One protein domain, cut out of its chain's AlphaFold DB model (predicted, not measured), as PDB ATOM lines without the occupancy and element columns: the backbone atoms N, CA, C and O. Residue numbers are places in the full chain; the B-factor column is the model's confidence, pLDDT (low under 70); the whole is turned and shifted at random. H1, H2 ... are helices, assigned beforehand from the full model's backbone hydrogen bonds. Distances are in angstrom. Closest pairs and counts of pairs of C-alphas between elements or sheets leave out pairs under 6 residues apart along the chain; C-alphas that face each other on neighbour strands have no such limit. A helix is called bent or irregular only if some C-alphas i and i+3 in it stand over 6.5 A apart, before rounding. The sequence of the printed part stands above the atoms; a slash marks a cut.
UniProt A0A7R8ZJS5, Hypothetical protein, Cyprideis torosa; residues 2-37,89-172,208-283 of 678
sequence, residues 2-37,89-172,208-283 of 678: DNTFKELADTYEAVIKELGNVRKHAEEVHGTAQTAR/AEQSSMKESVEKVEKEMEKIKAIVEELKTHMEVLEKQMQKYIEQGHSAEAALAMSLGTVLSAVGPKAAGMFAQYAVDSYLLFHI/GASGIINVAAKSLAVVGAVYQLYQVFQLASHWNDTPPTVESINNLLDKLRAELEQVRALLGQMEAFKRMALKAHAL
ATOM      1  N   ASP A   2      -7.809  47.706  18.180       72.19
ATOM      2  CA  ASP A   2      -8.686  46.640  18.740       72.19
ATOM      3  C   ASP A   2      -8.859  45.450  17.770       72.19
ATOM      4  O   ASP A   2      -8.685  44.298  18.158       72.19
ATOM      5  N   ASN A   3      -9.125  45.734  16.488       82.12
ATOM      6  CA  ASN A   3      -9.242  44.698  15.457       82.12
ATOM      7  C   ASN A   3      -7.918  43.957  15.224       82.12
ATOM      8  O   ASN A   3      -7.933  42.741  15.138       82.12
ATOM      9  N   THR A   4      -6.788  44.671  15.204       78.56
ATOM     10  CA  THR A   4      -5.442  44.109  15.002       78.56
ATOM     11  C   THR A   4      -5.069  43.118  16.106       78.56
ATOM     12  O   THR A   4      -4.532  42.052  15.836       78.56
ATOM     13  N   PHE A   5      -5.381  43.443  17.365       79.19
ATOM     14  CA  PHE A   5      -5.121  42.548  18.495       79.19
ATOM     15  C   PHE A   5      -5.999  41.308  18.477       79.19
ATOM     16  O   PHE A   5      -5.531  40.214  18.782       79.19
ATOM     17  N   LYS A   6      -7.270  41.483  18.115       87.50
ATOM     18  CA  LYS A   6      -8.198  40.369  17.965       87.50
ATOM     19  C   LYS A   6      -7.760  39.449  16.828       87.50
ATOM     20  O   LYS A   6      -7.666  38.250  17.032       87.50
ATOM     21  N   GLU A   7      -7.394  40.024  15.687       87.25
ATOM     22  CA  GLU A   7      -6.858  39.292  14.542       87.25
ATOM     23  C   GLU A   7      -5.560  38.558  14.901       87.25
ATOM     24  O   GLU A   7      -5.392  37.401  14.529       87.25
ATOM     25  N   LEU A   8      -4.683  39.162  15.713       82.94
ATOM     26  CA  LEU A   8      -3.478  38.500  16.221       82.94
ATOM     27  C   LEU A   8      -3.815  37.290  17.108       82.94
ATOM     28  O   LEU A   8      -3.220  36.228  16.932       82.94
ATOM     29  N   ALA A   9      -4.765  37.427  18.038       88.00
ATOM     30  CA  ALA A   9      -5.211  36.330  18.900       88.00
ATOM     31  C   ALA A   9      -5.869  35.194  18.095       88.00
ATOM     32  O   ALA A   9      -5.520  34.028  18.276       88.00
ATOM     33  N   ASP A  10      -6.749  35.543  17.155       90.44
ATOM     34  CA  ASP A  10      -7.401  34.596  16.246       90.44
ATOM     35  C   ASP A  10      -6.354  33.854  15.391       90.44
ATOM     36  O   ASP A  10      -6.443  32.641  15.187       90.44
ATOM     37  N   THR A  11      -5.308  34.556  14.939       85.31
ATOM     38  CA  THR A  11      -4.220  33.933  14.171       85.31
ATOM     39  C   THR A  11      -3.385  32.984  15.035       85.31
ATOM     40  O   THR A  11      -3.056  31.882  14.599       85.31
ATOM     41  N   TYR A  12      -3.097  33.356  16.286       85.56
ATOM     42  CA  TYR A  12      -2.440  32.472  17.255       85.56
ATOM     43  C   TYR A  12      -3.225  31.171  17.470       85.56
ATOM     44  O   TYR A  12      -2.645  30.085  17.463       85.56
ATOM     45  N   GLU A  13      -4.547  31.263  17.634       92.88
ATOM     46  CA  GLU A  13      -5.419  30.094  17.769       92.88
ATOM     47  C   GLU A  13      -5.372  29.191  16.537       92.88
ATOM     48  O   GLU A  13      -5.276  27.968  16.675       92.88
ATOM     49  N   ALA A  14      -5.402  29.784  15.340       90.25
ATOM     50  CA  ALA A  14      -5.293  29.045  14.088       90.25
ATOM     51  C   ALA A  14      -3.958  28.287  14.000       90.25
ATOM     52  O   ALA A  14      -3.953  27.083  13.738       90.25
ATOM     53  N   VAL A  15      -2.838  28.947  14.314       85.44
ATOM     54  CA  VAL A  15      -1.501  28.329  14.310       85.44
ATOM     55  C   VAL A  15      -1.400  27.204  15.344       85.44
ATOM     56  O   VAL A  15      -0.936  26.113  15.015       85.44
ATOM     57  N   ILE A  16      -1.878  27.415  16.576       91.81
ATOM     58  CA  ILE A  16      -1.897  26.380  17.628       91.81
ATOM     59  C   ILE A  16      -2.726  25.171  17.185       91.81
ATOM     60  O   ILE A  16      -2.343  24.025  17.435       91.81
ATOM     61  N   LYS A  17      -3.866  25.406  16.531       93.75
ATOM     62  CA  LYS A  17      -4.737  24.341  16.037       93.75
ATOM     63  C   LYS A  17      -4.051  23.513  14.952       93.75
ATOM     64  O   LYS A  17      -4.060  22.288  15.050       93.75
ATOM     65  N   GLU A  18      -3.430  24.157  13.966       88.31
ATOM     66  CA  GLU A  18      -2.744  23.446  12.882       88.31
ATOM     67  C   GLU A  18      -1.484  22.718  13.368       88.31
ATOM     68  O   GLU A  18      -1.287  21.551  13.037       88.31
ATOM     69  N   LEU A  19      -0.691  23.321  14.259       85.88
ATOM     70  CA  LEU A  19       0.426  22.629  14.916       85.88
ATOM     71  C   LEU A  19      -0.045  21.411  15.727       85.88
ATOM     72  O   LEU A  19       0.628  20.380  15.758       85.88
ATOM     73  N   GLY A  20      -1.224  21.496  16.348       91.38
ATOM     74  CA  GLY A  20      -1.865  20.367  17.016       91.38
ATOM     75  C   GLY A  20      -2.247  19.236  16.055       91.38
ATOM     76  O   GLY A  20      -2.129  18.067  16.422       91.38
ATOM     77  N   ASN A  21      -2.659  19.563  14.827       89.75
ATOM     78  CA  ASN A  21      -2.928  18.572  13.782       89.75
ATOM     79  C   ASN A  21      -1.628  17.902  13.313       89.75
ATOM     80  O   ASN A  21      -1.571  16.675  13.253       89.75
ATOM     81  N   VAL A  22      -0.565  18.684  13.080       84.62
ATOM     82  CA  VAL A  22       0.766  18.161  12.717       84.62
ATOM     83  C   VAL A  22       1.301  17.230  13.807       84.62
ATOM     84  O   VAL A  22       1.797  16.148  13.503       84.62
ATOM     85  N   ARG A  23       1.144  17.600  15.085       91.56
ATOM     86  CA  ARG A  23       1.523  16.749  16.221       91.56
ATOM     87  C   ARG A  23       0.804  15.399  16.192       91.56
ATOM     88  O   ARG A  23       1.463  14.373  16.315       91.56
ATOM     89  N   LYS A  24      -0.527  15.396  16.050       90.69
ATOM     90  CA  LYS A  24      -1.323  14.155  16.012       90.69
ATOM     91  C   LYS A  24      -0.880  13.251  14.870       90.69
ATOM     92  O   LYS A  24      -0.685  12.060  15.072       90.69
ATOM     93  N   HIS A  25      -0.642  13.842  13.703       83.88
ATOM     94  CA  HIS A  25      -0.153  13.123  12.533       83.88
ATOM     95  C   HIS A  25       1.238  12.515  12.776       83.88
ATOM     96  O   HIS A  25       1.471  11.345  12.484       83.88
ATOM     97  N   ALA A  26       2.148  13.273  13.394       82.62
ATOM     98  CA  ALA A  26       3.465  12.773  13.782       82.62
ATOM     99  C   ALA A  26       3.378  11.631  14.814       82.62
ATOM    100  O   ALA A  26       4.124  10.660  14.707       82.62
ATOM    101  N   GLU A  27       2.461  11.706  15.784       87.25
ATOM    102  CA  GLU A  27       2.206  10.634  16.758       87.25
ATOM    103  C   GLU A  27       1.633   9.370  16.095       87.25
ATOM    104  O   GLU A  27       2.076   8.266  16.414       87.25
ATOM    105  N   GLU A  28       0.710   9.510  15.141       86.25
ATOM    106  CA  GLU A  28       0.139   8.390  14.378       86.25
ATOM    107  C   GLU A  28       1.199   7.675  13.529       86.25
ATOM    108  O   GLU A  28       1.287   6.441  13.544       86.25
ATOM    109  N   VAL A  29       2.060   8.437  12.842       79.94
ATOM    110  CA  VAL A  29       3.181   7.888  12.062       79.94
ATOM    111  C   VAL A  29       4.227   7.249  12.977       79.94
ATOM    112  O   VAL A  29       4.742   6.173  12.675       79.94
ATOM    113  N   HIS A  30       4.529   7.849  14.133       76.25
ATOM    114  CA  HIS A  30       5.491   7.265  15.068       76.25
ATOM    115  C   HIS A  30       4.947   5.996  15.738       76.25
ATOM    116  O   HIS A  30       5.688   5.026  15.890       76.25
ATOM    117  N   GLY A  31       3.655   5.953  16.074       74.44
ATOM    118  CA  GLY A  31       2.990   4.769  16.619       74.44
ATOM    119  C   GLY A  31       2.942   3.613  15.618       74.44
ATOM    120  O   GLY A  31       3.251   2.471  15.966       74.44
ATOM    121  N   THR A  32       2.650   3.897  14.346       65.00
ATOM    122  CA  THR A  32       2.678   2.884  13.276       65.00
ATOM    123  C   THR A  32       4.101   2.431  12.942       65.00
ATOM    124  O   THR A  32       4.338   1.230  12.808       65.00
ATOM    125  N   ALA A  33       5.081   3.340  12.925       57.94
ATOM    126  CA  ALA A  33       6.489   3.001  12.725       57.94
ATOM    127  C   ALA A  33       7.098   2.225  13.907       57.94
ATOM    128  O   ALA A  33       7.924   1.342  13.685       57.94
ATOM    129  N   GLN A  34       6.691   2.488  15.154       49.94
ATOM    130  CA  GLN A  34       7.085   1.677  16.316       49.94
ATOM    131  C   GLN A  34       6.421   0.294  16.301       49.94
ATOM    132  O   GLN A  34       7.067  -0.692  16.652       49.94
ATOM    133  N   THR A  35       5.186   0.191  15.799       37.94
ATOM    134  CA  THR A  35       4.517  -1.105  15.586       37.94
ATOM    135  C   THR A  35       5.205  -1.912  14.472       37.94
ATOM    136  O   THR A  35       5.320  -3.131  14.576       37.94
ATOM    137  N   ALA A  36       5.759  -1.242  13.455       31.31
ATOM    138  CA  ALA A  36       6.582  -1.861  12.411       31.31
ATOM    139  C   ALA A  36       8.038  -2.159  12.853       31.31
ATOM    140  O   ALA A  36       8.662  -3.074  12.319       31.31
ATOM    141  N   ARG A  37       8.583  -1.438  13.849       35.81
ATOM    142  CA  ARG A  37       9.957  -1.601  14.383       35.81
ATOM    143  C   ARG A  37      10.093  -2.563  15.565       35.81
ATOM    144  O   ARG A  37      11.200  -2.748  16.064       35.81
ATOM    145  N   ALA A  89       7.089  12.700   3.389       42.56
ATOM    146  CA  ALA A  89       6.843  13.731   2.381       42.56
ATOM    147  C   ALA A  89       5.782  13.325   1.336       42.56
ATOM    148  O   ALA A  89       5.167  14.203   0.731       42.56
ATOM    149  N   GLU A  90       5.515  12.027   1.142       50.06
ATOM    150  CA  GLU A  90       4.431  11.547   0.265       50.06
ATOM    151  C   GLU A  90       3.029  11.662   0.888       50.06
ATOM    152  O   GLU A  90       2.022  11.569   0.178       50.06
ATOM    153  N   GLN A  91       2.916  11.936   2.191       59.03
ATOM    154  CA  GLN A  91       1.619  12.155   2.824       59.03
ATOM    155  C   GLN A  91       1.087  13.559   2.506       59.03
ATOM    156  O   GLN A  91       1.414  14.553   3.157       59.03
ATOM    157  N   SER A  92       0.200  13.623   1.510       70.44
ATOM    158  CA  SER A  92      -0.516  14.833   1.078       70.44
ATOM    159  C   SER A  92      -1.152  15.632   2.226       70.44
ATOM    160  O   SER A  92      -1.232  16.857   2.142       70.44
ATOM    161  N   SER A  93      -1.534  14.971   3.324       69.50
ATOM    162  CA  SER A  93      -2.095  15.601   4.526       69.50
ATOM    163  C   SER A  93      -1.098  16.481   5.289       69.50
ATOM    164  O   SER A  93      -1.482  17.524   5.830       69.50
ATOM    165  N   MET A  94       0.184  16.101   5.332       68.56
ATOM    166  CA  MET A  94       1.212  16.891   6.013       68.56
ATOM    167  C   MET A  94       1.540  18.143   5.200       68.56
ATOM    168  O   MET A  94       1.616  19.234   5.760       68.56
ATOM    169  N   LYS A  95       1.618  18.004   3.872       76.81
ATOM    170  CA  LYS A  95       1.808  19.133   2.957       76.81
ATOM    171  C   LYS A  95       0.671  20.154   3.057       76.81
ATOM    172  O   LYS A  95       0.940  21.342   3.175       76.81
ATOM    173  N   GLU A  96      -0.582  19.698   3.103       81.75
ATOM    174  CA  GLU A  96      -1.738  20.589   3.276       81.75
ATOM    175  C   GLU A  96      -1.683  21.356   4.611       81.75
ATOM    176  O   GLU A  96      -2.019  22.540   4.673       81.75
ATOM    177  N   SER A  97      -1.242  20.700   5.687       73.44
ATOM    178  CA  SER A  97      -1.120  21.331   7.009       73.44
ATOM    179  C   SER A  97       0.002  22.374   7.039       73.44
ATOM    180  O   SER A  97      -0.184  23.459   7.586       73.44
ATOM    181  N   VAL A  98       1.143  22.084   6.404       74.94
ATOM    182  CA  VAL A  98       2.258  23.036   6.260       74.94
ATOM    183  C   VAL A  98       1.833  24.248   5.426       74.94
ATOM    184  O   VAL A  98       2.020  25.375   5.876       74.94
ATOM    185  N   GLU A  99       1.166  24.044   4.287       81.44
ATOM    186  CA  GLU A  99       0.659  25.141   3.446       81.44
ATOM    187  C   GLU A  99      -0.345  26.039   4.200       81.44
ATOM    188  O   GLU A  99      -0.345  27.264   4.041       81.44
ATOM    189  N   LYS A 100      -1.188  25.465   5.073       81.31
ATOM    190  CA  LYS A 100      -2.090  26.246   5.942       81.31
ATOM    191  C   LYS A 100      -1.326  27.074   6.970       81.31
ATOM    192  O   LYS A 100      -1.654  28.247   7.150       81.31
ATOM    193  N   VAL A 101      -0.312  26.497   7.617       74.88
ATOM    194  CA  VAL A 101       0.544  27.225   8.568       74.88
ATOM    195  C   VAL A 101       1.268  28.372   7.865       74.88
ATOM    196  O   VAL A 101       1.244  29.493   8.364       74.88
ATOM    197  N   GLU A 102       1.840  28.138   6.683       78.88
ATOM    198  CA  GLU A 102       2.486  29.185   5.882       78.88
ATOM    199  C   GLU A 102       1.518  30.325   5.542       78.88
ATOM    200  O   GLU A 102       1.855  31.500   5.699       78.88
ATOM    201  N   LYS A 103       0.279  29.999   5.155       85.12
ATOM    202  CA  LYS A 103      -0.746  30.999   4.838       85.12
ATOM    203  C   LYS A 103      -1.146  31.856   6.042       85.12
ATOM    204  O   LYS A 103      -1.332  33.064   5.891       85.12
ATOM    205  N   GLU A 104      -1.305  31.265   7.225       78.75
ATOM    206  CA  GLU A 104      -1.586  32.029   8.451       78.75
ATOM    207  C   GLU A 104      -0.376  32.880   8.873       78.75
ATOM    208  O   GLU A 104      -0.535  34.002   9.355       78.75
ATOM    209  N   MET A 105       0.844  32.415   8.595       74.19
ATOM    210  CA  MET A 105       2.069  33.175   8.852       74.19
ATOM    211  C   MET A 105       2.228  34.393   7.938       74.19
ATOM    212  O   MET A 105       2.725  35.424   8.389       74.19
ATOM    213  N   GLU A 106       1.765  34.335   6.688       81.38
ATOM    214  CA  GLU A 106       1.721  35.519   5.818       81.38
ATOM    215  C   GLU A 106       0.814  36.622   6.390       81.38
ATOM    216  O   GLU A 106       1.157  37.805   6.317       81.38
ATOM    217  N   LYS A 107      -0.294  36.262   7.058       80.81
ATOM    218  CA  LYS A 107      -1.125  37.252   7.769       80.81
ATOM    219  C   LYS A 107      -0.380  37.863   8.950       80.81
ATOM    220  O   LYS A 107      -0.418  39.075   9.136       80.81
ATOM    221  N   ILE A 108       0.345  37.044   9.715       73.56
ATOM    222  CA  ILE A 108       1.171  37.533  10.826       73.56
ATOM    223  C   ILE A 108       2.212  38.519  10.310       73.56
ATOM    224  O   ILE A 108       2.320  39.605  10.869       73.56
ATOM    225  N   LYS A 109       2.937  38.193   9.231       77.50
ATOM    226  CA  LYS A 109       3.914  39.108   8.615       77.50
ATOM    227  C   LYS A 109       3.282  40.448   8.252       77.50
ATOM    228  O   LYS A 109       3.869  41.483   8.556       77.50
ATOM    229  N   ALA A 110       2.083  40.440   7.668       80.69
ATOM    230  CA  ALA A 110       1.357  41.670   7.362       80.69
ATOM    231  C   ALA A 110       1.062  42.497   8.629       80.69
ATOM    232  O   ALA A 110       1.320  43.701   8.642       80.69
ATOM    233  N   ILE A 111       0.616  41.855   9.715       74.25
ATOM    234  CA  ILE A 111       0.390  42.511  11.016       74.25
ATOM    235  C   ILE A 111       1.702  43.061  11.600       74.25
ATOM    236  O   ILE A 111       1.718  44.160  12.155       74.25
ATOM    237  N   VAL A 112       2.815  42.325  11.480       71.94
ATOM    238  CA  VAL A 112       4.134  42.774  11.959       71.94
ATOM    239  C   VAL A 112       4.597  44.013  11.204       71.94
ATOM    240  O   VAL A 112       5.056  44.964  11.832       71.94
ATOM    241  N   GLU A 113       4.472  44.027   9.877       77.94
ATOM    242  CA  GLU A 113       4.849  45.183   9.060       77.94
ATOM    243  C   GLU A 113       3.948  46.397   9.342       77.94
ATOM    244  O   GLU A 113       4.438  47.528   9.430       77.94
ATOM    245  N   GLU A 114       2.649  46.188   9.590       77.94
ATOM    246  CA  GLU A 114       1.747  47.253  10.048       77.94
ATOM    247  C   GLU A 114       2.186  47.803  11.418       77.94
ATOM    248  O   GLU A 114       2.314  49.017  11.603       77.94
ATOM    249  N   LEU A 115       2.494  46.920  12.375       70.88
ATOM    250  CA  LEU A 115       2.963  47.304  13.708       70.88
ATOM    251  C   LEU A 115       4.298  48.056  13.648       70.88
ATOM    252  O   LEU A 115       4.461  49.080  14.314       70.88
ATOM    253  N   LYS A 116       5.237  47.587  12.824       77.19
ATOM    254  CA  LYS A 116       6.522  48.245  12.570       77.19
ATOM    255  C   LYS A 116       6.313  49.650  12.015       77.19
ATOM    256  O   LYS A 116       6.882  50.599  12.547       77.19
ATOM    257  N   THR A 117       5.430  49.800  11.031       80.44
ATOM    258  CA  THR A 117       5.080  51.108  10.460       80.44
ATOM    259  C   THR A 117       4.548  52.059  11.538       80.44
ATOM    260  O   THR A 117       4.939  53.226  11.595       80.44
ATOM    261  N   HIS A 118       3.699  51.575  12.451       75.00
ATOM    262  CA  HIS A 118       3.212  52.383  13.573       75.00
ATOM    263  C   HIS A 118       4.315  52.778  14.564       75.00
ATOM    264  O   HIS A 118       4.315  53.917  15.042       75.00
ATOM    265  N   MET A 119       5.260  51.881  14.850       72.75
ATOM    266  CA  MET A 119       6.393  52.163  15.737       72.75
ATOM    267  C   MET A 119       7.365  53.176  15.119       72.75
ATOM    268  O   MET A 119       7.780  54.102  15.808       72.75
ATOM    269  N   GLU A 120       7.644  53.094  13.815       81.75
ATOM    270  CA  GLU A 120       8.467  54.085  13.104       81.75
ATOM    271  C   GLU A 120       7.821  55.478  13.099       81.75
ATOM    272  O   GLU A 120       8.499  56.501  13.236       81.75
ATOM    273  N   VAL A 121       6.492  55.551  12.956       80.81
ATOM    274  CA  VAL A 121       5.760  56.822  13.074       80.81
ATOM    275  C   VAL A 121       5.870  57.375  14.495       80.81
ATOM    276  O   VAL A 121       6.097  58.575  14.660       80.81
ATOM    277  N   LEU A 122       5.735  56.523  15.514       78.19
ATOM    278  CA  LEU A 122       5.874  56.921  16.914       78.19
ATOM    279  C   LEU A 122       7.281  57.457  17.208       78.19
ATOM    280  O   LEU A 122       7.411  58.511  17.829       78.19
ATOM    281  N   GLU A 123       8.315  56.775  16.717       80.62
ATOM    282  CA  GLU A 123       9.716  57.176  16.853       80.62
ATOM    283  C   GLU A 123       9.979  58.530  16.186       80.62
ATOM    284  O   GLU A 123      10.493  59.443  16.832       80.62
ATOM    285  N   LYS A 124       9.540  58.717  14.933       88.06
ATOM    286  CA  LYS A 124       9.680  59.997  14.214       88.06
ATOM    287  C   LYS A 124       8.988  61.147  14.940       88.06
ATOM    288  O   LYS A 124       9.528  62.250  15.007       88.06
ATOM    289  N   GLN A 125       7.797  60.910  15.490       85.62
ATOM    290  CA  GLN A 125       7.088  61.921  16.278       85.62
ATOM    291  C   GLN A 125       7.822  62.223  17.586       85.62
ATOM    292  O   GLN A 125       7.969  63.387  17.945       85.62
ATOM    293  N   MET A 126       8.320  61.199  18.280       84.31
ATOM    294  CA  MET A 126       9.093  61.378  19.508       84.31
ATOM    295  C   MET A 126      10.359  62.199  19.234       84.31
ATOM    296  O   MET A 126      10.597  63.198  19.905       84.31
ATOM    297  N   GLN A 127      11.115  61.848  18.195       86.56
ATOM    298  CA  GLN A 127      12.323  62.561  17.793       86.56
ATOM    299  C   GLN A 127      12.032  64.033  17.460       86.56
ATOM    300  O   GLN A 127      12.730  64.923  17.941       86.56
ATOM    301  N   LYS A 128      10.935  64.303  16.742       93.75
ATOM    302  CA  LYS A 128      10.478  65.669  16.449       93.75
ATOM    303  C   LYS A 128      10.213  66.486  17.717       93.75
ATOM    304  O   LYS A 128      10.550  67.665  17.760       93.75
ATOM    305  N   TYR A 129       9.599  65.895  18.741       90.38
ATOM    306  CA  TYR A 129       9.356  66.599  20.002       90.38
ATOM    307  C   TYR A 129      10.642  66.793  20.815       90.38
ATOM    308  O   TYR A 129      10.819  67.852  21.413       90.38
ATOM    309  N   ILE A 130      11.566  65.830  20.790       88.44
ATOM    310  CA  ILE A 130      12.889  65.980  21.415       88.44
ATOM    311  C   ILE A 130      13.648  67.153  20.779       88.44
ATOM    312  O   ILE A 130      14.170  68.013  21.485       88.44
ATOM    313  N   GLU A 131      13.644  67.253  19.448       92.56
ATOM    314  CA  GLU A 131      14.271  68.358  18.704       92.56
ATOM    315  C   GLU A 131      13.632  69.725  18.995       92.56
ATOM    316  O   GLU A 131      14.289  70.758  18.891       92.56
ATOM    317  N   GLN A 132      12.366  69.743  19.416       95.56
ATOM    318  CA  GLN A 132      11.662  70.947  19.870       95.56
ATOM    319  C   GLN A 132      12.008  71.349  21.316       95.56
ATOM    320  O   GLN A 132      11.417  72.285  21.852       95.56
ATOM    321  N   GLY A 133      12.963  70.665  21.952       94.19
ATOM    322  CA  GLY A 133      13.384  70.933  23.326       94.19
ATOM    323  C   GLY A 133      12.447  70.341  24.376       94.19
ATOM    324  O   GLY A 133      12.565  70.676  25.555       94.19
ATOM    325  N   HIS A 134      11.515  69.470  23.978       90.06
ATOM    326  CA  HIS A 134      10.760  68.689  24.944       90.06
ATOM    327  C   HIS A 134      11.643  67.582  25.505       90.06
ATOM    328  O   HIS A 134      12.424  66.952  24.794       90.06
ATOM    329  N   SER A 135      11.491  67.328  26.797       89.00
ATOM    330  CA  SER A 135      12.122  66.187  27.440       89.00
ATOM    331  C   SER A 135      11.601  64.884  26.797       89.00
ATOM    332  O   SER A 135      10.478  64.861  26.274       89.00
ATOM    333  N   ALA A 136      12.394  63.805  26.754       72.88
ATOM    334  CA  ALA A 136      12.019  62.610  25.978       72.88
ATOM    335  C   ALA A 136      10.704  61.961  26.460       72.88
ATOM    336  O   ALA A 136       9.997  61.311  25.696       72.88
ATOM    337  N   GLU A 137      10.328  62.202  27.710       75.25
ATOM    338  CA  GLU A 137       9.065  61.820  28.338       75.25
ATOM    339  C   GLU A 137       7.885  62.567  27.745       75.25
ATOM    340  O   GLU A 137       6.886  61.966  27.350       75.25
ATOM    341  N   ALA A 138       8.006  63.893  27.686       79.44
ATOM    342  CA  ALA A 138       6.998  64.749  27.095       79.44
ATOM    343  C   ALA A 138       6.886  64.434  25.601       79.44
ATOM    344  O   ALA A 138       5.782  64.337  25.071       79.44
ATOM    345  N   ALA A 139       8.017  64.178  24.945       80.75
ATOM    346  CA  ALA A 139       8.065  63.742  23.563       80.75
ATOM    347  C   ALA A 139       7.355  62.404  23.328       80.75
ATOM    348  O   ALA A 139       6.581  62.305  22.380       80.75
ATOM    349  N   LEU A 140       7.556  61.405  24.194       80.06
ATOM    350  CA  LEU A 140       6.871  60.113  24.115       80.06
ATOM    351  C   LEU A 140       5.367  60.255  24.376       80.06
ATOM    352  O   LEU A 140       4.550  59.699  23.645       80.06
ATOM    353  N   ALA A 141       4.973  61.015  25.399       75.69
ATOM    354  CA  ALA A 141       3.564  61.243  25.710       75.69
ATOM    355  C   ALA A 141       2.843  61.974  24.566       75.69
ATOM    356  O   ALA A 141       1.724  61.612  24.196       75.69
ATOM    357  N   MET A 142       3.493  62.976  23.970       79.50
ATOM    358  CA  MET A 142       2.951  63.714  22.832       79.50
ATOM    359  C   MET A 142       2.977  62.900  21.538       79.50
ATOM    360  O   MET A 142       2.026  62.985  20.762       79.50
ATOM    361  N   SER A 143       4.000  62.075  21.303       78.06
ATOM    362  CA  SER A 143       4.044  61.189  20.138       78.06
ATOM    363  C   SER A 143       2.955  60.122  20.220       78.06
ATOM    364  O   SER A 143       2.212  59.955  19.254       78.06
ATOM    365  N   LEU A 144       2.755  59.500  21.389       75.06
ATOM    366  CA  LEU A 144       1.624  58.601  21.635       75.06
ATOM    367  C   LEU A 144       0.292  59.325  21.455       75.06
ATOM    368  O   LEU A 144      -0.590  58.811  20.771       75.06
ATOM    369  N   GLY A 145       0.146  60.528  22.016       77.00
ATOM    370  CA  GLY A 145      -1.045  61.355  21.833       77.00
ATOM    371  C   GLY A 145      -1.332  61.637  20.356       77.00
ATOM    372  O   GLY A 145      -2.478  61.541  19.923       77.00
ATOM    373  N   THR A 146      -0.292  61.897  19.562       77.69
ATOM    374  CA  THR A 146      -0.391  62.158  18.121       77.69
ATOM    375  C   THR A 146      -0.793  60.901  17.351       77.69
ATOM    376  O   THR A 146      -1.749  60.946  16.576       77.69
ATOM    377  N   VAL A 147      -0.144  59.762  17.610       70.62
ATOM    378  CA  VAL A 147      -0.485  58.471  16.986       70.62
ATOM    379  C   VAL A 147      -1.918  58.063  17.337       70.62
ATOM    380  O   VAL A 147      -2.701  57.715  16.458       70.62
ATOM    381  N   LEU A 148      -2.315  58.189  18.603       58.38
ATOM    382  CA  LEU A 148      -3.671  57.876  19.053       58.38
ATOM    383  C   LEU A 148      -4.706  58.868  18.512       58.38
ATOM    384  O   LEU A 148      -5.844  58.482  18.246       58.38
ATOM    385  N   SER A 149      -4.327  60.128  18.291       62.69
ATOM    386  CA  SER A 149      -5.207  61.112  17.657       62.69
ATOM    387  C   SER A 149      -5.492  60.806  16.191       62.69
ATOM    388  O   SER A 149      -6.613  61.042  15.739       62.69
ATOM    389  N   ALA A 150      -4.533  60.201  15.484       57.88
ATOM    390  CA  ALA A 150      -4.724  59.714  14.121       57.88
ATOM    391  C   ALA A 150      -5.712  58.533  14.059       57.88
ATOM    392  O   ALA A 150      -6.410  58.369  13.063       57.88
ATOM    393  N   VAL A 151      -5.839  57.761  15.147       44.50
ATOM    394  CA  VAL A 151      -6.859  56.703  15.299       44.50
ATOM    395  C   VAL A 151      -8.253  57.293  15.591       44.50
ATOM    396  O   VAL A 151      -9.270  56.633  15.377       44.50
ATOM    397  N   GLY A 152      -8.333  58.556  16.029       55.62
ATOM    398  CA  GLY A 152      -9.570  59.335  16.059       55.62
ATOM    399  C   GLY A 152      -9.617  60.422  17.148       55.62
ATOM    400  O   GLY A 152      -9.043  60.272  18.231       55.62
ATOM    401  N   PRO A 153     -10.395  61.503  16.938       41.38
ATOM    402  CA  PRO A 153     -10.418  62.686  17.813       41.38
ATOM    403  C   PRO A 153     -10.910  62.409  19.245       41.38
ATOM    404  O   PRO A 153     -10.553  63.129  20.176       41.38
ATOM    405  N   LYS A 154     -11.690  61.337  19.455       51.22
ATOM    406  CA  LYS A 154     -12.108  60.886  20.796       51.22
ATOM    407  C   LYS A 154     -10.944  60.324  21.621       51.22
ATOM    408  O   LYS A 154     -10.910  60.561  22.823       51.22
ATOM    409  N   ALA A 155     -10.005  59.607  21.000       41.56
ATOM    410  CA  ALA A 155      -8.833  59.065  21.687       41.56
ATOM    411  C   ALA A 155      -7.828  60.179  22.029       41.56
ATOM    412  O   ALA A 155      -7.330  60.234  23.151       41.56
ATOM    413  N   ALA A 156      -7.643  61.133  21.109       41.03
ATOM    414  CA  ALA A 156      -6.813  62.326  21.301       41.03
ATOM    415  C   ALA A 156      -7.222  63.148  22.534       41.03
ATOM    416  O   ALA A 156      -6.393  63.489  23.377       41.03
ATOM    417  N   GLY A 157      -8.523  63.447  22.648       41.97
ATOM    418  CA  GLY A 157      -9.055  64.286  23.722       41.97
ATOM    419  C   GLY A 157      -8.945  63.644  25.103       41.97
ATOM    420  O   GLY A 157      -8.755  64.350  26.089       41.97
ATOM    421  N   MET A 158      -9.012  62.313  25.180       47.53
ATOM    422  CA  MET A 158      -8.866  61.587  26.444       47.53
ATOM    423  C   MET A 158      -7.404  61.502  26.903       47.53
ATOM    424  O   MET A 158      -7.147  61.606  28.097       47.53
ATOM    425  N   PHE A 159      -6.444  61.401  25.980       48.38
ATOM    426  CA  PHE A 159      -5.018  61.374  26.326       48.38
ATOM    427  C   PHE A 159      -4.430  62.753  26.621       48.38
ATOM    428  O   PHE A 159      -3.633  62.872  27.543       48.38
ATOM    429  N   ALA A 160      -4.860  63.812  25.928       40.78
ATOM    430  CA  ALA A 160      -4.422  65.178  26.237       40.78
ATOM    431  C   ALA A 160      -4.777  65.593  27.679       40.78
ATOM    432  O   ALA A 160      -4.049  66.360  28.306       40.78
ATOM    433  N   GLN A 161      -5.870  65.046  28.219       41.25
ATOM    434  CA  GLN A 161      -6.303  65.285  29.593       41.25
ATOM    435  C   GLN A 161      -5.548  64.421  30.625       41.25
ATOM    436  O   GLN A 161      -5.449  64.824  31.777       41.25
ATOM    437  N   TYR A 162      -4.966  63.291  30.202       42.53
ATOM    438  CA  TYR A 162      -4.130  62.394  31.016       42.53
ATOM    439  C   TYR A 162      -2.621  62.676  30.902       42.53
ATOM    440  O   TYR A 162      -1.859  62.275  31.773       42.53
ATOM    441  N   ALA A 163      -2.174  63.400  29.871       41.69
ATOM    442  CA  ALA A 163      -0.772  63.766  29.654       41.69
ATOM    443  C   ALA A 163      -0.183  64.635  30.783       41.69
ATOM    444  O   ALA A 163       1.030  64.658  30.972       41.69
ATOM    445  N   VAL A 164      -1.040  65.301  31.563       36.59
ATOM    446  CA  VAL A 164      -0.660  66.037  32.780       36.59
ATOM    447  C   VAL A 164      -0.349  65.081  33.946       36.59
ATOM    448  O   VAL A 164       0.522  65.384  34.755       36.59
ATOM    449  N   ASP A 165      -0.955  63.888  33.974       33.59
ATOM    450  CA  ASP A 165      -0.656  62.820  34.943       33.59
ATOM    451  C   ASP A 165       0.521  61.924  34.483       33.59
ATOM    452  O   ASP A 165       1.130  61.207  35.283       33.59
ATOM    453  N   SER A 166       0.917  62.017  33.203       37.94
ATOM    454  CA  SER A 166       2.055  61.302  32.599       37.94
ATOM    455  C   SER A 166       3.442  61.751  33.087       37.94
ATOM    456  O   SER A 166       4.437  61.103  32.773       37.94
ATOM    457  N   TYR A 167       3.535  62.802  33.908       34.50
ATOM    458  CA  TYR A 167       4.775  63.195  34.594       34.50
ATOM    459  C   TYR A 167       5.303  62.080  35.526       34.50
ATOM    460  O   TYR A 167       6.506  61.925  35.706       34.50
ATOM    461  N   LEU A 168       4.412  61.227  36.048       35.84
ATOM    462  CA  LEU A 168       4.754  60.079  36.902       35.84
ATOM    463  C   LEU A 168       5.223  58.834  36.112       35.84
ATOM    464  O   LEU A 168       5.832  57.924  36.670       35.84
ATOM    465  N   LEU A 169       4.904  58.786  34.815       38.97
ATOM    466  CA  LEU A 169       5.026  57.630  33.912       38.97
ATOM    467  C   LEU A 169       6.473  57.344  33.491       38.97
ATOM    468  O   LEU A 169       6.803  56.237  33.069       38.97
ATOM    469  N   PHE A 170       7.335  58.343  33.629       41.06
ATOM    470  CA  PHE A 170       8.729  58.287  33.229       41.06
ATOM    471  C   PHE A 170       9.626  57.483  34.178       41.06
ATOM    472  O   PHE A 170      10.561  56.825  33.740       41.06
ATOM    473  N   HIS A 171       9.315  57.457  35.474       42.69
ATOM    474  CA  HIS A 171      10.189  56.863  36.491       42.69
ATOM    475  C   HIS A 171      10.338  55.332  36.395       42.69
ATOM    476  O   HIS A 171      11.205  54.751  37.039       42.69
ATOM    477  N   ILE A 172       9.512  54.667  35.585       41.56
ATOM    478  CA  ILE A 172       9.467  53.205  35.447       41.56
ATOM    479  C   ILE A 172      10.212  52.712  34.191       41.56
ATOM    480  O   ILE A 172      10.601  51.544  34.141       41.56
ATOM    481  N   GLY A 208       8.830  57.006  44.208       37.47
ATOM    482  CA  GLY A 208       8.115  55.863  43.589       37.47
ATOM    483  C   GLY A 208       6.562  55.809  43.567       37.47
ATOM    484  O   GLY A 208       5.893  56.382  44.422       37.47
ATOM    485  N   ALA A 209       6.003  55.022  42.616       41.28
ATOM    486  CA  ALA A 209       4.612  54.500  42.551       41.28
ATOM    487  C   ALA A 209       4.431  53.395  41.456       41.28
ATOM    488  O   ALA A 209       5.216  53.347  40.516       41.28
ATOM    489  N   SER A 210       3.411  52.510  41.544       33.47
ATOM    490  CA  SER A 210       3.394  51.140  40.952       33.47
ATOM    491  C   SER A 210       2.335  50.780  39.871       33.47
ATOM    492  O   SER A 210       2.316  49.648  39.395       33.47
ATOM    493  N   GLY A 211       1.420  51.674  39.471       33.38
ATOM    494  CA  GLY A 211       0.227  51.293  38.676       33.38
ATOM    495  C   GLY A 211       0.417  51.116  37.158       33.38
ATOM    496  O   GLY A 211      -0.230  50.268  36.546       33.38
ATOM    497  N   ILE A 212       1.311  51.889  36.535       38.41
ATOM    498  CA  ILE A 212       1.443  51.964  35.064       38.41
ATOM    499  C   ILE A 212       2.481  50.967  34.509       38.41
ATOM    500  O   ILE A 212       2.459  50.650  33.318       38.41
ATOM    501  N   ILE A 213       3.275  50.347  35.399       36.00
ATOM    502  CA  ILE A 213       4.138  49.172  35.143       36.00
ATOM    503  C   ILE A 213       3.391  48.125  34.311       36.00
ATOM    504  O   ILE A 213       3.926  47.528  33.381       36.00
ATOM    505  N   ASN A 214       2.103  47.968  34.607       41.16
ATOM    506  CA  ASN A 214       1.264  46.991  33.962       41.16
ATOM    507  C   ASN A 214       0.973  47.289  32.488       41.16
ATOM    508  O   ASN A 214       0.771  46.335  31.772       41.16
ATOM    509  N   VAL A 215       0.918  48.532  32.001       40.50
ATOM    510  CA  VAL A 215       0.512  48.806  30.600       40.50
ATOM    511  C   VAL A 215       1.702  48.752  29.635       40.50
ATOM    512  O   VAL A 215       1.581  48.205  28.543       40.50
ATOM    513  N   ALA A 216       2.875  49.238  30.051       40.34
ATOM    514  CA  ALA A 216       4.092  49.212  29.233       40.34
ATOM    515  C   ALA A 216       4.714  47.805  29.126       40.34
ATOM    516  O   ALA A 216       5.097  47.375  28.036       40.34
ATOM    517  N   ALA A 217       4.736  47.042  30.231       43.03
ATOM    518  CA  ALA A 217       5.113  45.623  30.208       43.03
ATOM    519  C   ALA A 217       4.229  44.821  29.241       43.03
ATOM    520  O   ALA A 217       4.658  43.858  28.617       43.03
ATOM    521  N   LYS A 218       2.991  45.278  29.071       51.00
ATOM    522  CA  LYS A 218       1.976  44.648  28.246       51.00
ATOM    523  C   LYS A 218       2.096  44.990  26.765       51.00
ATOM    524  O   LYS A 218       1.984  44.086  25.954       51.00
ATOM    525  N   SER A 219       2.428  46.228  26.393       46.22
ATOM    526  CA  SER A 219       2.821  46.539  25.007       46.22
ATOM    527  C   SER A 219       4.103  45.812  24.588       46.22
ATOM    528  O   SER A 219       4.221  45.391  23.441       46.22
ATOM    529  N   LEU A 220       5.040  45.601  25.518       52.16
ATOM    530  CA  LEU A 220       6.225  44.772  25.273       52.16
ATOM    531  C   LEU A 220       5.876  43.287  25.137       52.16
ATOM    532  O   LEU A 220       6.464  42.619  24.291       52.16
ATOM    533  N   ALA A 221       4.884  42.787  25.880       54.19
ATOM    534  CA  ALA A 221       4.369  41.429  25.705       54.19
ATOM    535  C   ALA A 221       3.790  41.207  24.295       54.19
ATOM    536  O   ALA A 221       3.970  40.138  23.731       54.19
ATOM    537  N   VAL A 222       3.190  42.228  23.668       54.94
ATOM    538  CA  VAL A 222       2.741  42.150  22.260       54.94
ATOM    539  C   VAL A 222       3.915  41.957  21.311       54.94
ATOM    540  O   VAL A 222       3.868  41.095  20.439       54.94
ATOM    541  N   VAL A 223       4.971  42.754  21.471       61.88
ATOM    542  CA  VAL A 223       6.181  42.640  20.643       61.88
ATOM    543  C   VAL A 223       6.849  41.281  20.869       61.88
ATOM    544  O   VAL A 223       7.267  40.637  19.908       61.88
ATOM    545  N   GLY A 224       6.877  40.810  22.119       69.81
ATOM    546  CA  GLY A 224       7.320  39.465  22.481       69.81
ATOM    547  C   GLY A 224       6.508  38.382  21.774       69.81
ATOM    548  O   GLY A 224       7.088  37.537  21.097       69.81
ATOM    549  N   ALA A 225       5.178  38.455  21.836       64.06
ATOM    550  CA  ALA A 225       4.281  37.524  21.165       64.06
ATOM    551  C   ALA A 225       4.492  37.531  19.640       64.06
ATOM    552  O   ALA A 225       4.577  36.479  19.009       64.06
ATOM    553  N   VAL A 226       4.640  38.699  19.022       63.19
ATOM    554  CA  VAL A 226       4.938  38.796  17.587       63.19
ATOM    555  C   VAL A 226       6.277  38.130  17.247       63.19
ATOM    556  O   VAL A 226       6.375  37.369  16.283       63.19
ATOM    557  N   TYR A 227       7.304  38.348  18.068       71.44
ATOM    558  CA  TYR A 227       8.611  37.724  17.887       71.44
ATOM    559  C   TYR A 227       8.574  36.196  18.073       71.44
ATOM    560  O   TYR A 227       9.238  35.470  17.333       71.44
ATOM    561  N   GLN A 228       7.764  35.676  18.999       69.38
ATOM    562  CA  GLN A 228       7.590  34.228  19.173       69.38
ATOM    563  C   GLN A 228       6.908  33.571  17.968       69.38
ATOM    564  O   GLN A 228       7.348  32.507  17.534       69.38
ATOM    565  N   LEU A 229       5.898  34.214  17.370       67.62
ATOM    566  CA  LEU A 229       5.308  33.734  16.112       67.62
ATOM    567  C   LEU A 229       6.344  33.682  14.988       67.62
ATOM    568  O   LEU A 229       6.377  32.729  14.214       67.62
ATOM    569  N   TYR A 230       7.233  34.673  14.930       71.06
ATOM    570  CA  TYR A 230       8.334  34.669  13.976       71.06
ATOM    571  C   TYR A 230       9.320  33.510  14.218       71.06
ATOM    572  O   TYR A 230       9.782  32.887  13.262       71.06
ATOM    573  N   GLN A 231       9.606  33.154  15.476       70.94
ATOM    574  CA  GLN A 231      10.410  31.962  15.787       70.94
ATOM    575  C   GLN A 231       9.715  30.662  15.368       70.94
ATOM    576  O   GLN A 231      10.368  29.759  14.853       70.94
ATOM    577  N   VAL A 232       8.396  30.568  15.553       70.50
ATOM    578  CA  VAL A 232       7.589  29.420  15.104       70.50
ATOM    579  C   VAL A 232       7.657  29.285  13.587       70.50
ATOM    580  O   VAL A 232       7.834  28.180  13.085       70.50
ATOM    581  N   PHE A 233       7.584  30.404  12.865       72.50
ATOM    582  CA  PHE A 233       7.757  30.436  11.415       72.50
ATOM    583  C   PHE A 233       9.139  29.935  10.994       72.50
ATOM    584  O   PHE A 233       9.233  29.050  10.148       72.50
ATOM    585  N   GLN A 234      10.202  30.460  11.613       74.56
ATOM    586  CA  GLN A 234      11.565  29.992  11.363       74.56
ATOM    587  C   GLN A 234      11.679  28.491  11.630       74.56
ATOM    588  O   GLN A 234      12.252  27.772  10.828       74.56
ATOM    589  N   LEU A 235      11.096  27.975  12.710       71.50
ATOM    590  CA  LEU A 235      11.143  26.542  12.983       71.50
ATOM    591  C   LEU A 235      10.391  25.731  11.915       71.50
ATOM    592  O   LEU A 235      10.932  24.748  11.413       71.50
ATOM    593  N   ALA A 236       9.183  26.161  11.547       70.00
ATOM    594  CA  ALA A 236       8.355  25.498  10.545       70.00
ATOM    595  C   ALA A 236       9.018  25.480   9.159       70.00
ATOM    596  O   ALA A 236       8.951  24.465   8.470       70.00
ATOM    597  N   SER A 237       9.723  26.547   8.767       71.56
ATOM    598  CA  SER A 237      10.421  26.592   7.477       71.56
ATOM    599  C   SER A 237      11.558  25.570   7.377       71.56
ATOM    600  O   SER A 237      11.874  25.122   6.280       71.56
ATOM    601  N   HIS A 238      12.148  25.166   8.509       74.38
ATOM    602  CA  HIS A 238      13.197  24.140   8.559       74.38
ATOM    603  C   HIS A 238      12.640  22.704   8.611       74.38
ATOM    604  O   HIS A 238      13.409  21.745   8.522       74.38
ATOM    605  N   TRP A 239      11.320  22.515   8.731       77.19
ATOM    606  CA  TRP A 239      10.717  21.173   8.763       77.19
ATOM    607  C   TRP A 239      10.801  20.432   7.431       77.19
ATOM    608  O   TRP A 239      10.760  19.204   7.420       77.19
ATOM    609  N   ASN A 240      10.975  21.167   6.331       70.69
ATOM    610  CA  ASN A 240      11.261  20.580   5.024       70.69
ATOM    611  C   ASN A 240      12.618  19.859   5.002       70.69
ATOM    612  O   ASN A 240      12.763  18.863   4.295       70.69
ATOM    613  N   ASP A 241      13.582  20.325   5.800       78.56
ATOM    614  CA  ASP A 241      14.931  19.759   5.844       78.56
ATOM    615  C   ASP A 241      15.074  18.693   6.936       78.56
ATOM    616  O   ASP A 241      15.803  17.715   6.773       78.56
ATOM    617  N   THR A 242      14.386  18.868   8.070       76.69
ATOM    618  CA  THR A 242      14.440  17.928   9.198       76.69
ATOM    619  C   THR A 242      13.052  17.765   9.824       76.69
ATOM    620  O   THR A 242      12.524  18.743  10.359       76.69
ATOM    621  N   PRO A 243      12.446  16.560   9.815       74.31
ATOM    622  CA  PRO A 243      11.110  16.377  10.365       74.31
ATOM    623  C   PRO A 243      11.103  16.695  11.871       74.31
ATOM    624  O   PRO A 243      11.995  16.247  12.602       74.31
ATOM    625  N   PRO A 244      10.117  17.463  12.361       80.12
ATOM    626  CA  PRO A 244      10.055  17.844  13.765       80.12
ATOM    627  C   PRO A 244       9.825  16.635  14.673       80.12
ATOM    628  O   PRO A 244       9.024  15.748  14.379       80.12
ATOM    629  N   THR A 245      10.483  16.627  15.832       86.94
ATOM    630  CA  THR A 245      10.153  15.672  16.895       86.94
ATOM    631  C   THR A 245       8.845  16.082  17.580       86.94
ATOM    632  O   THR A 245       8.567  17.269  17.754       86.94
ATOM    633  N   VAL A 246       8.051  15.099  18.020       88.12
ATOM    634  CA  VAL A 246       6.795  15.336  18.767       88.12
ATOM    635  C   VAL A 246       7.039  16.213  20.003       88.12
ATOM    636  O   VAL A 246       6.233  17.085  20.319       88.12
ATOM    637  N   GLU A 247       8.180  16.036  20.671       87.81
ATOM    638  CA  GLU A 247       8.593  16.846  21.820       87.81
ATOM    639  C   GLU A 247       8.828  18.320  21.452       87.81
ATOM    640  O   GLU A 247       8.351  19.210  22.155       87.81
ATOM    641  N   SER A 248       9.477  18.592  20.313       84.00
ATOM    642  CA  SER A 248       9.672  19.960  19.815       84.00
ATOM    643  C   SER A 248       8.334  20.643  19.513       84.00
ATOM    644  O   SER A 248       8.113  21.783  19.923       84.00
ATOM    645  N   ILE A 249       7.394  19.922  18.885       86.00
ATOM    646  CA  ILE A 249       6.048  20.449  18.600       86.00
ATOM    647  C   ILE A 249       5.278  20.721  19.900       86.00
ATOM    648  O   ILE A 249       4.604  21.743  20.005       86.00
ATOM    649  N   ASN A 250       5.390  19.849  20.906       90.50
ATOM    650  CA  ASN A 250       4.736  20.044  22.203       90.50
ATOM    651  C   ASN A 250       5.252  21.275  22.942       90.50
ATOM    652  O   ASN A 250       4.451  22.114  23.352       90.50
ATOM    653  N   ASN A 251       6.572  21.430  23.030       87.75
ATOM    654  CA  ASN A 251       7.182  22.598  23.662       87.75
ATOM    655  C   ASN A 251       6.760  23.899  22.961       87.75
ATOM    656  O   ASN A 251       6.489  24.909  23.612       87.75
ATOM    657  N   LEU A 252       6.654  23.869  21.631       84.81
ATOM    658  CA  LEU A 252       6.191  25.005  20.839       84.81
ATOM    659  C   LEU A 252       4.712  25.326  21.088       84.81
ATOM    660  O   LEU A 252       4.361  26.490  21.276       84.81
ATOM    661  N   LEU A 253       3.852  24.304  21.115       89.44
ATOM    662  CA  LEU A 253       2.422  24.446  21.390       89.44
ATOM    663  C   LEU A 253       2.165  25.042  22.773       89.44
ATOM    664  O   LEU A 253       1.323  25.929  22.905       89.44
ATOM    665  N   ASP A 254       2.887  24.584  23.792       90.12
ATOM    666  CA  ASP A 254       2.712  25.077  25.156       90.12
ATOM    667  C   ASP A 254       3.182  26.529  25.291       90.12
ATOM    668  O   ASP A 254       2.489  27.349  25.900       90.12
ATOM    669  N   LYS A 255       4.284  26.889  24.623       86.50
ATOM    670  CA  LYS A 255       4.754  28.278  24.551       86.50
ATOM    671  C   LYS A 255       3.743  29.183  23.846       86.50
ATOM    672  O   LYS A 255       3.373  30.222  24.381       86.50
ATOM    673  N   LEU A 256       3.245  28.774  22.678       85.19
ATOM    674  CA  LEU A 256       2.248  29.535  21.922       85.19
ATOM    675  C   LEU A 256       0.944  29.726  22.703       85.19
ATOM    676  O   LEU A 256       0.364  30.807  22.660       85.19
ATOM    677  N   ARG A 257       0.486  28.703  23.433       92.94
ATOM    678  CA  ARG A 257      -0.698  28.809  24.300       92.94
ATOM    679  C   ARG A 257      -0.485  29.806  25.431       92.94
ATOM    680  O   ARG A 257      -1.375  30.611  25.686       92.94
ATOM    681  N   ALA A 258       0.678  29.775  26.082       87.88
ATOM    682  CA  ALA A 258       1.003  30.726  27.140       87.88
ATOM    683  C   ALA A 258       1.006  32.176  26.622       87.88
ATOM    684  O   ALA A 258       0.464  33.065  27.277       87.88
ATOM    685  N   GLU A 259       1.558  32.414  25.431       83.38
ATOM    686  CA  GLU A 259       1.562  33.737  24.792       83.38
ATOM    687  C   GLU A 259       0.161  34.177  24.343       83.38
ATOM    688  O   GLU A 259      -0.232  35.322  24.563       83.38
ATOM    689  N   LEU A 260      -0.643  33.269  23.780       89.25
ATOM    690  CA  LEU A 260      -2.035  33.559  23.428       89.25
ATOM    691  C   LEU A 260      -2.843  33.999  24.659       89.25
ATOM    692  O   LEU A 260      -3.612  34.958  24.578       89.25
ATOM    693  N   GLU A 261      -2.652  33.347  25.807       89.69
ATOM    694  CA  GLU A 261      -3.293  33.761  27.059       89.69
ATOM    695  C   GLU A 261      -2.838  35.155  27.508       89.69
ATOM    696  O   GLU A 261      -3.663  35.958  27.955       89.69
ATOM    697  N   GLN A 262      -1.560  35.504  27.316       84.88
ATOM    698  CA  GLN A 262      -1.092  36.870  27.555       84.88
ATOM    699  C   GLN A 262      -1.808  37.862  26.631       84.88
ATOM    700  O   GLN A 262      -2.387  38.829  27.126       84.88
ATOM    701  N   VAL A 263      -1.855  37.610  25.318       81.50
ATOM    702  CA  VAL A 263      -2.532  38.486  24.339       81.50
ATOM    703  C   VAL A 263      -4.025  38.640  24.654       81.50
ATOM    704  O   VAL A 263      -4.554  39.754  24.627       81.50
ATOM    705  N   ARG A 264      -4.719  37.560  25.029       89.69
ATOM    706  CA  ARG A 264      -6.127  37.614  25.461       89.69
ATOM    707  C   ARG A 264      -6.307  38.437  26.736       89.69
ATOM    708  O   ARG A 264      -7.235  39.245  26.821       89.69
ATOM    709  N   ALA A 265      -5.406  38.296  27.709       85.75
ATOM    710  CA  ALA A 265      -5.424  39.113  28.919       85.75
ATOM    711  C   ALA A 265      -5.220  40.608  28.608       85.75
ATOM    712  O   ALA A 265      -5.845  41.459  29.249       85.75
ATOM    713  N   LEU A 266      -4.398  40.943  27.604       79.25
ATOM    714  CA  LEU A 266      -4.245  42.316  27.110       79.25
ATOM    715  C   LEU A 266      -5.530  42.858  26.503       79.25
ATOM    716  O   LEU A 266      -5.976  43.943  26.881       79.25
ATOM    717  N   LEU A 267      -6.137  42.093  25.596       83.12
ATOM    718  CA  LEU A 267      -7.405  42.439  24.957       83.12
ATOM    719  C   LEU A 267      -8.486  42.737  26.001       83.12
ATOM    720  O   LEU A 267      -9.097  43.806  25.968       83.12
ATOM    721  N   GLY A 268      -8.649  41.858  26.995       84.00
ATOM    722  CA  GLY A 268      -9.623  42.057  28.071       84.00
ATOM    723  C   GLY A 268      -9.392  43.349  28.868       84.00
ATOM    724  O   GLY A 268     -10.343  44.031  29.263       84.00
ATOM    725  N   GLN A 269      -8.133  43.743  29.065       80.88
ATOM    726  CA  GLN A 269      -7.792  44.993  29.747       80.88
ATOM    727  C   GLN A 269      -8.001  46.227  28.875       80.88
ATOM    728  O   GLN A 269      -8.493  47.238  29.378       80.88
ATOM    729  N   MET A 270      -7.683  46.159  27.581       75.75
ATOM    730  CA  MET A 270      -7.979  47.239  26.636       75.75
ATOM    731  C   MET A 270      -9.486  47.486  26.545       75.75
ATOM    732  O   MET A 270      -9.932  48.634  26.601       75.75
ATOM    733  N   GLU A 271     -10.294  46.428  26.513       84.31
ATOM    734  CA  GLU A 271     -11.752  46.537  26.549       84.31
ATOM    735  C   GLU A 271     -12.265  47.123  27.872       84.31
ATOM    736  O   GLU A 271     -13.194  47.939  27.886       84.31
ATOM    737  N   ALA A 272     -11.670  46.741  29.007       81.19
ATOM    738  CA  ALA A 272     -11.984  47.347  30.300       81.19
ATOM    739  C   ALA A 272     -11.635  48.846  30.320       81.19
ATOM    740  O   ALA A 272     -12.456  49.666  30.736       81.19
ATOM    741  N   PHE A 273     -10.466  49.222  29.800       77.44
ATOM    742  CA  PHE A 273     -10.036  50.613  29.690       77.44
ATOM    743  C   PHE A 273     -10.959  51.427  28.780       77.44
ATOM    744  O   PHE A 273     -11.419  52.496  29.174       77.44
ATOM    745  N   LYS A 274     -11.327  50.895  27.611       81.62
ATOM    746  CA  LYS A 274     -12.289  51.520  26.692       81.62
ATOM    747  C   LYS A 274     -13.635  51.781  27.369       81.62
ATOM    748  O   LYS A 274     -14.207  52.860  27.210       81.62
ATOM    749  N   ARG A 275     -14.125  50.832  28.175       86.31
ATOM    750  CA  ARG A 275     -15.346  51.005  28.982       86.31
ATOM    751  C   ARG A 275     -15.189  52.103  30.036       86.31
ATOM    752  O   ARG A 275     -16.099  52.915  30.191       86.31
ATOM    753  N   MET A 276     -14.053  52.168  30.729       79.00
ATOM    754  CA  MET A 276     -13.770  53.242  31.692       79.00
ATOM    755  C   MET A 276     -13.688  54.613  31.012       79.00
ATOM    756  O   MET A 276     -14.304  55.565  31.481       79.00
ATOM    757  N   ALA A 277     -13.007  54.698  29.873       74.81
ATOM    758  CA  ALA A 277     -12.863  55.907  29.073       74.81
ATOM    759  C   ALA A 277     -14.226  56.427  28.574       74.81
ATOM    760  O   ALA A 277     -14.531  57.613  28.695       74.81
ATOM    761  N   LEU A 278     -15.104  55.528  28.110       84.94
ATOM    762  CA  LEU A 278     -16.484  55.866  27.744       84.94
ATOM    763  C   LEU A 278     -17.291  56.397  28.938       84.94
ATOM    764  O   LEU A 278     -17.997  57.397  28.794       84.94
ATOM    765  N   LYS A 279     -17.165  55.777  30.120       89.56
ATOM    766  CA  LYS A 279     -17.821  56.255  31.351       89.56
ATOM    767  C   LYS A 279     -17.301  57.631  31.773       89.56
ATOM    768  O   LYS A 279     -18.099  58.515  32.071       89.56
ATOM    769  N   ALA A 280     -15.987  57.840  31.743       81.56
ATOM    770  CA  ALA A 280     -15.369  59.124  32.060       81.56
ATOM    771  C   ALA A 280     -15.817  60.224  31.085       81.56
ATOM    772  O   ALA A 280     -16.175  61.322  31.510       81.56
ATOM    773  N   HIS A 281     -15.889  59.915  29.786       83.50
ATOM    774  CA  HIS A 281     -16.400  60.838  28.776       83.50
ATOM    775  C   HIS A 281     -17.876  61.195  29.006       83.50
ATOM    776  O   HIS A 281     -18.247  62.368  28.937       83.50
ATOM    777  N   ALA A 282     -18.717  60.209  29.334       89.19
ATOM    778  CA  ALA A 282     -20.117  60.449  29.673       89.19
ATOM    779  C   ALA A 282     -20.255  61.357  30.910       89.19
ATOM    780  O   ALA A 282     -21.015  62.324  30.882       89.19
ATOM    781  N   LEU A 283     -19.464  61.113  31.961       89.44
ATOM    782  CA  LEU A 283     -19.432  61.962  33.156       89.44
ATOM    783  C   LEU A 283     -18.976  63.391  32.839       89.44
ATOM    784  O   LEU A 283     -19.610  64.347  33.284       89.44
TER     785      LEU A 283
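Overview. This is residues 2 to 37, 89 to 172 and 208 to 283 of the 678 residues of the protein "Hypothetical protein" of Cyprideis torosa (UniProt A0A7R8ZJS5). A long, loose bundle of four helices, H1, H2, H6 and H7, up and down in that each runs against the one before it, is joined at one end by a small head of three short helices, H3, H4 and H5. H2 and H7 spread away from each other toward the head, while at the other end residues 31 to 37, of which 31 to 36 belong to H1, stick out free. The printed part has 196 residues with seven named helices, H1 to H7 in chain order, and no named strand; the class is all helix. The whole is loose, with a radius of gyration of the C-alphas of 21.7 A, and spans 72 by 35 by 32 A.

Arrangement. The longest helix, H2, residues 92 to 131, touches H1, residues 2 to 36, with residues 94 to 111 alone; the closest C-alphas, of Val 15 and Val 101, are 6.2 A apart. They run opposite ways at a shallow tilt of 33 degrees, only just short of steep. With residues 98 to 112 alone H2 touches H6, residues 213 to 240, the closest C-alphas being Met 105 and Phe 233 at 6.8 A. H7, residues 246 to 283, touches H1 at a shallow tilt of 17 degrees, opposite ways, the closest C-alphas being Arg 23 and Val 246 at 6.0 A. H6 and H7 form a helical hairpin; their closest C-alphas, Ala 225 and Glu 259, are 5.9 A apart. H2 and H7 are apart. H3, residues 136 to 151, touches H2 at a steep tilt of 56 degrees, closest at the C-alphas of Tyr 129 and Ala 139, 4.7 A. H3 forms a helical hairpin with H4, residues 153 to 162, the closest C-alphas being Ser 149 and Ala 156 at 4.2 A. H5, residues 165 to 172, touches H3, closest at the C-alphas of Glu 137 and Phe 170, 6.0 A. Every O i to N i+4 pair is within hydrogen-bond range in H1, H3 and H7; in H2 35 of 36 are, in H4 5 of 6, in H6 21 of 24 and in H5 0 of 4, where 2 of 5 O i to N i+3 pairs are.

Along the chain. H1 begins at C-alpha 2 (-8.686, 46.640, 18.740) and is 51.2 A long. H2 measures 58.3 A, H6 42.1 A and H7 55.4 A, ending at C-alpha 283 (-19.432, 61.962, 33.156). H6 is only just irregular: C-alphas 237 and 240 are 6.55 A apart.

Size, cuts and confidence. Residues 38 to 88 and 173 to 207 are not printed; the C-alpha gaps are 19.7 A and 8.7 A. Of the links printed whole, none is long. Mean pLDDT of the printed part is 71.9; 57 residues are under 70, among them 148 to 172 and 208 to 226.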